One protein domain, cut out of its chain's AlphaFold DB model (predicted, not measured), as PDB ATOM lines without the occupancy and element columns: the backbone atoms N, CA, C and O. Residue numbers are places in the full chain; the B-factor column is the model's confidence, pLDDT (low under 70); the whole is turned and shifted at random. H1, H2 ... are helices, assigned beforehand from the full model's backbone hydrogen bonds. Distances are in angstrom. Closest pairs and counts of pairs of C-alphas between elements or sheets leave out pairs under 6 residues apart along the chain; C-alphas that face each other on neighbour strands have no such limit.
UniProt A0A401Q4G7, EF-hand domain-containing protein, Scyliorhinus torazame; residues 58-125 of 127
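What this domain is: This is residues 58 to 125 of the 127 residues of the protein "EF-hand domain-containing protein" of Scyliorhinus torazame (UniProt A0A401Q4G7). A short helix, H3, is the crosspiece of a loose, open arrangement: H1, with little H2 following it, meets H3 near its beginning, and the long helix H4 meets it near its end. The first part of H4 belongs to the small body, while residues 106 to 125, mostly H4, stick out as a long arm that makes much of the length. The printed part has 68 residues with four named helices, H1, H2, H3 and H4 in that order, and no named strand; the class is all helix. The whole is loose, with a radius of gyration of the C-alphas of 13.7 A, and spans 46 by 22 by 16 A.

Where its parts are: Find C-alpha 58 at (153.094, 101.051, 153.168); from there H1 takes residues 58 to 68 and is 15.2 A from first to last C-alpha. After one residue comes H2, residues 70 to 75, 8.6 A long. Five residues later look at C-alpha 81, at (150.006, 98.747, 166.977), where H3 begins; it takes residues 81 to 89 and is 12.2 A long. H4 takes residues 99 to 123 and runs 36.3 A to C-alpha 123 at (138.283, 114.376, 185.056).

How they stand to each other: Begin with H1 and H3, which only just touch, with 3 pairs of C-alphas within 8 A; their closest C-alphas, those of Arg 62 and Val 82, are 7.3 A apart. They run opposite ways at a steep tilt of 53 degrees. H2 is close to H1 but not clearly touching it: the closest C-alphas, those of Gln 66 and Leu 73, are 7.8 A apart. Their lines are about perpendicular at 70.3 degrees, only just past steep. H2 is also close to H3 but not clearly touching it, with the closest C-alphas, those of Leu 73 and Leu 81, 7.5 A apart. At the other end of H3, look at the C-alphas of Leu 89 and Glu 101, the closest of H3 and H4 at 5.5 A. These two helices only just touch, with 3 pairs of C-alphas within 8 A, and H4 does so with residues 101 to 105 alone. They run opposite ways at a steep tilt of 57 degrees. H4 is apart from H1 and from H2. Along the backbone, every O i to N i+4 pair is within hydrogen-bond range in H1, H3 and H4, and 1 of 2 in H2.

The domain as a whole: The two C-alphas farthest apart, those of Asp 94 and Gly 125, are 46.6 A from each other. Residues 75 to 80 and residues 106 to 125, of which 106 to 123 belong to H4, stand free; without them the body spans 29 by 18 by 16 A. The printed part has no cut. The links H1 to H2 and H2 to H3 are tight, the link H3 to H4 is short, and there is no long link. The mean pLDDT of the printed part is 70.8, and it is under 70 at residues 58 to 60, 66 to 67, 69 to 79 and 112 to 125.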
ATOM      1  N   LYS A  58     152.900 101.780 151.908       64.50
ATOM      2  CA  LYS A  58     153.094 101.051 153.168       64.50
ATOM      3  C   LYS A  58     154.437 101.321 153.864       64.50
ATOM      4  O   LYS A  58     154.473 101.424 155.087       64.50
ATOM      5  N   GLY A  59     155.541 101.410 153.120       66.88
ATOM      6  CA  GLY A  59     156.863 101.695 153.689       66.88
ATOM      7  C   GLY A  59     156.974 103.142 154.166       66.88
ATOM      8  O   GLY A  59     157.305 103.391 155.322       66.88
ATOM      9  N   GLU A  60     156.605 104.081 153.295       69.50
ATOM     10  CA  GLU A  60     156.637 105.517 153.594       69.50
ATOM     11  C   GLU A  60     155.652 105.892 154.707       69.50
ATOM     12  O   GLU A  60     156.003 106.622 155.628       69.50
ATOM     13  N   LEU A  61     154.443 105.328 154.692       72.38
ATOM     14  CA  LEU A  61     153.442 105.502 155.737       72.38
ATOM     15  C   LEU A  61     153.947 104.961 157.076       72.38
ATOM     16  O   LEU A  61     153.737 105.596 158.104       72.38
ATOM     17  N   ARG A  62     154.646 103.820 157.091       70.69
ATOM     18  CA  ARG A  62     155.241 103.289 158.324       70.69
ATOM     19  C   ARG A  62     156.282 104.248 158.891       70.69
ATOM     20  O   ARG A  62     156.266 104.500 160.095       70.69
ATOM     21  N   GLU A  63     157.161 104.777 158.046       71.94
ATOM     22  CA  GLU A  63     158.155 105.771 158.454       71.94
ATOM     23  C   GLU A  63     157.489 107.060 158.948       71.94
ATOM     24  O   GLU A  63     157.889 107.593 159.978       71.94
ATOM     25  N   LEU A  64     156.421 107.516 158.291       76.06
ATOM     26  CA  LEU A  64     155.671 108.714 158.670       76.06
ATOM     27  C   LEU A  64     154.960 108.531 160.021       76.06
ATOM     28  O   LEU A  64     155.082 109.379 160.905       76.06
ATOM     29  N   LEU A  65     154.296 107.389 160.234       72.31
ATOM     30  CA  LEU A  65     153.685 107.029 161.518       72.31
ATOM     31  C   LEU A  65     154.739 106.911 162.631       72.31
ATOM     32  O   LEU A  65     154.494 107.333 163.756       72.31
ATOM     33  N   GLN A  66     155.921 106.364 162.346       69.75
ATOM     34  CA  GLN A  66     156.998 106.272 163.336       69.75
ATOM     35  C   GLN A  66     157.682 107.617 163.606       69.75
ATOM     36  O   GLN A  66     158.064 107.871 164.744       69.75
ATOM     37  N   SER A  67     157.829 108.479 162.603       66.31
ATOM     38  CA  SER A  67     158.478 109.787 162.743       66.31
ATOM     39  C   SER A  67     157.580 110.784 163.474       66.31
ATOM     40  O   SER A  67     157.985 111.369 164.476       66.31
ATOM     41  N   GLU A  68     156.342 110.950 163.003       71.25
ATOM     42  CA  GLU A  68     155.437 111.994 163.496       71.25
ATOM     43  C   GLU A  68     154.591 111.509 164.677       71.25
ATOM     44  O   GLU A  68     154.397 112.222 165.662       71.25
ATOM     45  N   LEU A  69     154.110 110.265 164.608       68.19
ATOM     46  CA  LEU A  69     153.274 109.659 165.647       68.19
ATOM     47  C   LEU A  69     154.063 108.730 166.576       68.19
ATOM     48  O   LEU A  69     153.489 108.208 167.530       68.19
ATOM     49  N   GLY A  70     155.377 108.566 166.384       65.06
ATOM     50  CA  GLY A  70     156.214 107.676 167.194       65.06
ATOM     51  C   GLY A  70     156.133 107.962 168.685       65.06
ATOM     52  O   GLY A  70     156.004 107.034 169.473       65.06
ATOM     53  N   ASN A  71     156.111 109.232 169.090       67.88
ATOM     54  CA  ASN A  71     155.981 109.596 170.504       67.88
ATOM     55  C   ASN A  71     154.597 109.245 171.079       67.88
ATOM     56  O   ASN A  71     154.493 108.883 172.251       67.88
ATOM     57  N   PHE A  72     153.542 109.331 170.264       67.75
ATOM     58  CA  PHE A  72     152.180 108.962 170.655       67.75
ATOM     59  C   PHE A  72     152.022 107.437 170.740       67.75
ATOM     60  O   PHE A  72     151.515 106.911 171.728       67.75
ATOM     61  N   LEU A  73     152.543 106.713 169.750       65.19
ATOM     62  CA  LEU A  73     152.531 105.251 169.705       65.19
ATOM     63  C   LEU A  73     153.472 104.635 170.754       65.19
ATOM     64  O   LEU A  73     153.162 103.596 171.330       65.19
ATOM     65  N   ALA A  74     154.581 105.299 171.093       63.22
ATOM     66  CA  ALA A  74     155.478 104.880 172.170       63.22
ATOM     67  C   ALA A  74     154.779 104.882 173.537       63.22
ATOM     68  O   ALA A  74     155.102 104.051 174.390       63.22
ATOM     69  N   ALA A  75     153.786 105.757 173.741       62.69
ATOM     70  CA  ALA A  75     152.960 105.731 174.945       62.69
ATOM     71  C   ALA A  75     152.129 104.440 175.051       62.69
ATOM     72  O   ALA A  75     151.825 104.002 176.161       62.69
ATOM     73  N   GLN A  76     151.804 103.807 173.919       62.47
ATOM     74  CA  GLN A  76     151.072 102.541 173.861       62.47
ATOM     75  C   GLN A  76     151.973 101.300 174.016       62.47
ATOM     76  O   GLN A  76     151.443 100.211 174.196       62.47
ATOM     77  N   LYS A  77     153.314 101.441 174.020       58.69
ATOM     78  CA  LYS A  77     154.310 100.356 174.224       58.69
ATOM     79  C   LYS A  77     154.097  99.085 173.381       58.69
ATOM     80  O   LYS A  77     154.679  98.048 173.697       58.69
ATOM     81  N   ASP A  78     153.316  99.159 172.311       64.94
ATOM     82  CA  ASP A  78     152.995  98.010 171.478       64.94
ATOM     83  C   ASP A  78     153.577  98.203 170.069       64.94
ATOM     84  O   ASP A  78     153.064  99.014 169.292       64.94
ATOM     85  N   PRO A  79     154.657  97.482 169.717       65.94
ATOM     86  CA  PRO A  79     155.226  97.539 168.376       65.94
ATOM     87  C   PRO A  79     154.270  96.983 167.309       65.94
ATOM     88  O   PRO A  79     154.423  97.329 166.138       65.94
ATOM     89  N   SER A  80     153.277  96.174 167.694       74.75
ATOM     90  CA  SER A  80     152.256  95.628 166.795       74.75
ATOM     91  C   SER A  80     151.112  96.601 166.517       74.75
ATOM     92  O   SER A  80     150.321  96.358 165.609       74.75
ATOM     93  N   LEU A  81     151.035  97.735 167.221       77.00
ATOM     94  CA  LEU A  81     150.006  98.747 166.977       77.00
ATOM     95  C   LEU A  81     150.112  99.333 165.564       77.00
ATOM     96  O   LEU A  81     149.096  99.546 164.917       77.00
ATOM     97  N   VAL A  82     151.332  99.537 165.058       75.00
ATOM     98  CA  VAL A  82     151.554 100.022 163.684       75.00
ATOM     99  C   VAL A  82     151.076  98.996 162.657       75.00
ATOM    100  O   VAL A  82     150.466  99.370 161.660       75.00
ATOM    101  N   ASP A  83     151.310  97.709 162.911       78.25
ATOM    102  CA  ASP A  83     150.848  96.632 162.032       78.25
ATOM    103  C   ASP A  83     149.320  96.484 162.072       78.25
ATOM    104  O   ASP A  83     148.706  96.211 161.043       78.25
ATOM    105  N   ASN A  84     148.703  96.695 163.237       79.81
ATOM    106  CA  ASN A  84     147.248  96.713 163.380       79.81
ATOM    107  C   ASN A  84     146.639  97.917 162.662       79.81
ATOM    108  O   ASN A  84     145.706  97.731 161.895       79.81
ATOM    109  N   ILE A  85     147.224  99.111 162.815       79.75
ATOM    110  CA  ILE A  85     146.812 100.305 162.070       79.75
ATOM    111  C   ILE A  85     146.888 100.012 160.572       79.75
ATOM    112  O   ILE A  85     145.891 100.154 159.889       79.75
ATOM    113  N   MET A  86     148.013  99.505 160.065       77.50
ATOM    114  CA  MET A  86     148.148  99.156 158.644       77.50
ATOM    115  C   MET A  86     147.083  98.170 158.145       77.50
ATOM    116  O   MET A  86     146.673  98.264 156.995       77.50
ATOM    117  N   ARG A  87     146.638  97.232 158.988       80.38
ATOM    118  CA  ARG A  87     145.556  96.294 158.645       80.38
ATOM    119  C   ARG A  87     144.174  96.929 158.706       80.38
ATOM    120  O   ARG A  87     143.331  96.578 157.895       80.38
ATOM    121  N   ASP A  88     143.943  97.819 159.663       81.81
ATOM    122  CA  ASP A  88     142.673  98.531 159.802       81.81
ATOM    123  C   ASP A  88     142.471  99.548 158.665       81.81
ATOM    124  O   ASP A  88     141.335  99.890 158.343       81.81
ATOM    125  N   LEU A  89     143.562 100.009 158.043       77.69
ATOM    126  CA  LEU A  89     143.529 100.869 156.857       77.69
ATOM    127  C   LEU A  89     143.148 100.131 155.590       77.69
ATOM    128  O   LEU A  89     142.344 100.662 154.835       77.69
ATOM    129  N   ASP A  90     143.708  98.937 155.401       81.44
ATOM    130  CA  ASP A  90     143.551  98.074 154.228       81.44
ATOM    131  C   ASP A  90     142.130  97.474 154.176       81.44
ATOM    132  O   ASP A  90     141.883  96.287 154.421       81.44
ATOM    133  N   SER A  91     141.147  98.338 153.915       77.69
ATOM    134  CA  SER A  91     139.723  97.999 153.913       77.69
ATOM    135  C   SER A  91     139.365  97.158 152.696       77.69
ATOM    136  O   SER A  91     138.481  96.294 152.755       77.69
ATOM    137  N   ASN A  92     140.057  97.409 151.586       81.00
ATOM    138  CA  ASN A  92     139.903  96.670 150.342       81.00
ATOM    139  C   ASN A  92     140.704  95.343 150.323       81.00
ATOM    140  O   ASN A  92     140.438  94.497 149.463       81.00
ATOM    141  N   LYS A  93     141.583  95.113 151.313       79.69
ATOM    142  CA  LYS A  93     142.436  93.921 151.473       79.69
ATOM    143  C   LYS A  93     143.390  93.707 150.303       79.69
ATOM    144  O   LYS A  93     143.733  92.560 149.984       79.69
ATOM    145  N   ASP A  94     143.794  94.785 149.643       80.56
ATOM    146  CA  ASP A  94     144.773  94.751 148.565       80.56
ATOM    147  C   ASP A  94     146.221  94.723 149.088       80.56
ATOM    148  O   ASP A  94     147.142  94.450 148.319       80.56
ATOM    149  N   ASN A  95     146.412  94.809 150.413       75.12
ATOM    150  CA  ASN A  95     147.702  94.875 151.116       75.12
ATOM    151  C   ASN A  95     148.486  96.169 150.865       75.12
ATOM    152  O   ASN A  95     149.642  96.283 151.311       75.12
ATOM    153  N   GLU A  96     147.863  97.122 150.188       75.31
ATOM    154  CA  GLU A  96     148.292  98.493 150.004       75.31
ATOM    155  C   GLU A  96     147.420  99.402 150.885       75.31
ATOM    156  O   GLU A  96     146.540  98.953 151.608       75.31
ATOM    157  N   VAL A  97     147.775 100.680 150.953       74.38
ATOM    158  CA  VAL A  97     146.943 101.685 151.619       74.38
ATOM    159  C   VAL A  97     146.883 102.850 150.659       74.38
ATOM    160  O   VAL A  97     147.929 103.400 150.302       74.38
ATOM    161  N   ASP A  98     145.690 103.213 150.205       74.56
ATOM    162  CA  ASP A  98     145.535 104.352 149.312       74.56
ATOM    163  C   ASP A  98     145.337 105.661 150.088       74.56
ATOM    164  O   ASP A  98     145.180 105.712 151.312       74.56
ATOM    165  N   PHE A  99     145.382 106.778 149.361       76.19
ATOM    166  CA  PHE A  99     145.254 108.095 149.973       76.19
ATOM    167  C   PHE A  99     143.920 108.263 150.720       76.19
ATOM    168  O   PHE A  99     143.886 108.925 151.759       76.19
ATOM    169  N   ASN A 100     142.829 107.666 150.227       74.12
ATOM    170  CA  ASN A 100     141.532 107.793 150.890       74.12
ATOM    171  C   ASN A 100     141.527 107.053 152.231       74.12
ATOM    172  O   ASN A 100     141.114 107.634 153.233       74.12
ATOM    173  N   GLU A 101     142.037 105.821 152.268       79.69
ATOM    174  CA  GLU A 101     142.191 105.034 153.497       79.69
ATOM    175  C   GLU A 101     143.085 105.752 154.522       79.69
ATOM    176  O   GLU A 101     142.743 105.843 155.704       79.69
ATOM    177  N   PHE A 102     144.175 106.384 154.074       75.94
ATOM    178  CA  PHE A 102     145.023 107.206 154.941       75.94
ATOM    179  C   PHE A 102     144.290 108.423 155.533       75.94
ATOM    180  O   PHE A 102     144.393 108.690 156.732       75.94
ATOM    181  N   VAL A 103     143.536 109.175 154.724       76.69
ATOM    182  CA  VAL A 103     142.781 110.342 155.215       76.69
ATOM    183  C   VAL A 103     141.721 109.924 156.233       76.69
ATOM    184  O   VAL A 103     141.525 110.624 157.230       76.69
ATOM    185  N   ILE A 104     141.082 108.770 156.027       78.44
ATOM    186  CA  ILE A 104     140.114 108.202 156.972       78.44
ATOM    187  C   ILE A 104     140.777 107.920 158.327       78.44
ATOM    188  O   ILE A 104     140.199 108.267 159.359       78.44
ATOM    189  N   LEU A 105     142.009 107.397 158.355       77.81
ATOM    190  CA  LEU A 105     142.765 107.215 159.602       77.81
ATOM    191  C   LEU A 105     143.019 108.513 160.335       77.81
ATOM    192  O   LEU A 105     142.796 108.598 161.537       77.81
ATOM    193  N   VAL A 106     143.554 109.506 159.623       76.31
ATOM    194  CA  VAL A 106     143.946 110.774 160.234       76.31
ATOM    195  C   VAL A 106     142.705 111.465 160.788       76.31
ATOM    196  O   VAL A 106     142.752 112.001 161.895       76.31
ATOM    197  N   ALA A 107     141.575 111.381 160.080       77.81
ATOM    198  CA  ALA A 107     140.288 111.852 160.570       77.81
ATOM    199  C   ALA A 107     139.838 111.090 161.828       77.81
ATOM    200  O   ALA A 107     139.530 111.721 162.839       77.81
ATOM    201  N   ALA A 108     139.859 109.754 161.807       75.00
ATOM    202  CA  ALA A 108     139.473 108.923 162.947       75.00
ATOM    203  C   ALA A 108     140.363 109.166 164.174       75.00
ATOM    204  O   ALA A 108     139.857 109.317 165.284       75.00
ATOM    205  N   LEU A 109     141.678 109.283 163.979       74.94
ATOM    206  CA  LEU A 109     142.636 109.590 165.035       74.94
ATOM    207  C   LEU A 109     142.420 111.002 165.588       74.94
ATOM    208  O   LEU A 109     142.491 111.198 166.796       74.94
ATOM    209  N   THR A 110     142.119 111.978 164.730       76.06
ATOM    210  CA  THR A 110     141.801 113.350 165.154       76.06
ATOM    211  C   THR A 110     140.540 113.381 166.019       76.06
ATOM    212  O   THR A 110     140.549 114.010 167.075       76.06
ATOM    213  N   VAL A 111     139.485 112.660 165.624       74.25
ATOM    214  CA  VAL A 111     138.242 112.544 166.405       74.25
ATOM    215  C   VAL A 111     138.487 111.808 167.724       74.25
ATOM    216  O   VAL A 111     138.124 112.314 168.781       74.25
ATOM    217  N   ALA A 112     139.181 110.669 167.697       68.31
ATOM    218  CA  ALA A 112     139.504 109.909 168.904       68.31
ATOM    219  C   ALA A 112     140.377 110.714 169.885       68.31
ATOM    220  O   ALA A 112     140.189 110.643 171.100       68.31
ATOM    221  N   CYS A 113     141.311 111.517 169.367       67.31
ATOM    222  CA  CYS A 113     142.090 112.456 170.167       67.31
ATOM    223  C   CYS A 113     141.209 113.561 170.763       67.31
ATOM    224  O   CYS A 113     141.389 113.889 171.935       67.31
ATOM    225  N   ASN A 114     140.256 114.114 170.005       68.19
ATOM    226  CA  ASN A 114     139.320 115.118 170.516       68.19
ATOM    227  C   ASN A 114     138.514 114.574 171.704       68.19
ATOM    228  O   ASN A 114     138.517 115.174 172.779       68.19
ATOM    229  N   ASP A 115     137.919 113.392 171.542       64.75
ATOM    230  CA  ASP A 115     137.111 112.753 172.582       64.75
ATOM    231  C   ASP A 115     137.945 112.440 173.832       64.75
ATOM    232  O   ASP A 115     137.509 112.674 174.961       64.75
ATOM    233  N   PHE A 116     139.189 111.978 173.651       64.06
ATOM    234  CA  PHE A 116     140.106 111.735 174.763       64.06
ATOM    235  C   PHE A 116     140.431 113.020 175.535       64.06
ATOM    236  O   PHE A 116     140.429 113.013 176.769       64.06
ATOM    237  N   PHE A 117     140.699 114.129 174.842       62.28
ATOM    238  CA  PHE A 117     140.994 115.409 175.490       62.28
ATOM    239  C   PHE A 117     139.790 115.959 176.259       62.28
ATOM    240  O   PHE A 117     139.957 116.400 177.400       62.28
ATOM    241  N   GLU A 118     138.585 115.880 175.695       62.16
ATOM    242  CA  GLU A 118     137.356 116.273 176.394       62.16
ATOM    243  C   GLU A 118     137.133 115.443 177.671       62.16
ATOM    244  O   GLU A 118     136.812 115.990 178.735       62.16
ATOM    245  N   ASP A 119     137.396 114.136 177.617       60.84
ATOM    246  CA  ASP A 119     137.263 113.245 178.770       60.84
ATOM    247  C   ASP A 119     138.313 113.501 179.865       60.84
ATOM    248  O   ASP A 119     138.000 113.441 181.062       60.84
ATOM    249  N   GLN A 120     139.553 113.825 179.487       59.88
ATOM    250  CA  GLN A 120     140.611 114.189 180.439       59.88
ATOM    251  C   GLN A 120     140.331 115.536 181.122       59.88
ATOM    252  O   GLN A 120     140.548 115.674 182.332       59.88
ATOM    253  N   LEU A 121     139.797 116.519 180.390       58.72
ATOM    254  CA  LEU A 121     139.404 117.816 180.949       58.72
ATOM    255  C   LEU A 121     138.242 117.676 181.940       58.72
ATOM    256  O   LEU A 121     138.263 118.297 183.005       58.72
ATOM    257  N   ARG A 122     137.282 116.783 181.667       58.72
ATOM    258  CA  ARG A 122     136.173 116.493 182.590       58.72
ATOM    259  C   ARG A 122     136.631 115.817 183.889       58.72
ATOM    260  O   ARG A 122     136.010 116.021 184.932       58.72
ATOM    261  N   LYS A 123     137.724 115.043 183.863       54.28
ATOM    262  CA  LYS A 123     138.283 114.376 185.056       54.28
ATOM    263  C   LYS A 123     139.131 115.296 185.941       54.28
ATOM    264  O   LYS A 123     139.176 115.071 187.146       54.28
ATOM    265  N   LYS A 124     139.741 116.357 185.397       53.28
ATOM    266  CA  LYS A 124     140.528 117.333 186.182       53.28
ATOM    267  C   LYS A 124     139.700 118.385 186.936       53.28
ATOM    268  O   LYS A 124     140.267 119.114 187.740       53.28
ATOM    269  N   GLY A 125     138.382 118.444 186.731       51.06
ATOM    270  CA  GLY A 125     137.467 119.350 187.447       51.06
ATOM    271  C   GLY A 125     136.916 118.821 188.780       51.06
ATOM    272  O   GLY A 125     136.001 119.422 189.335       51.06
TER     273      GLY A 125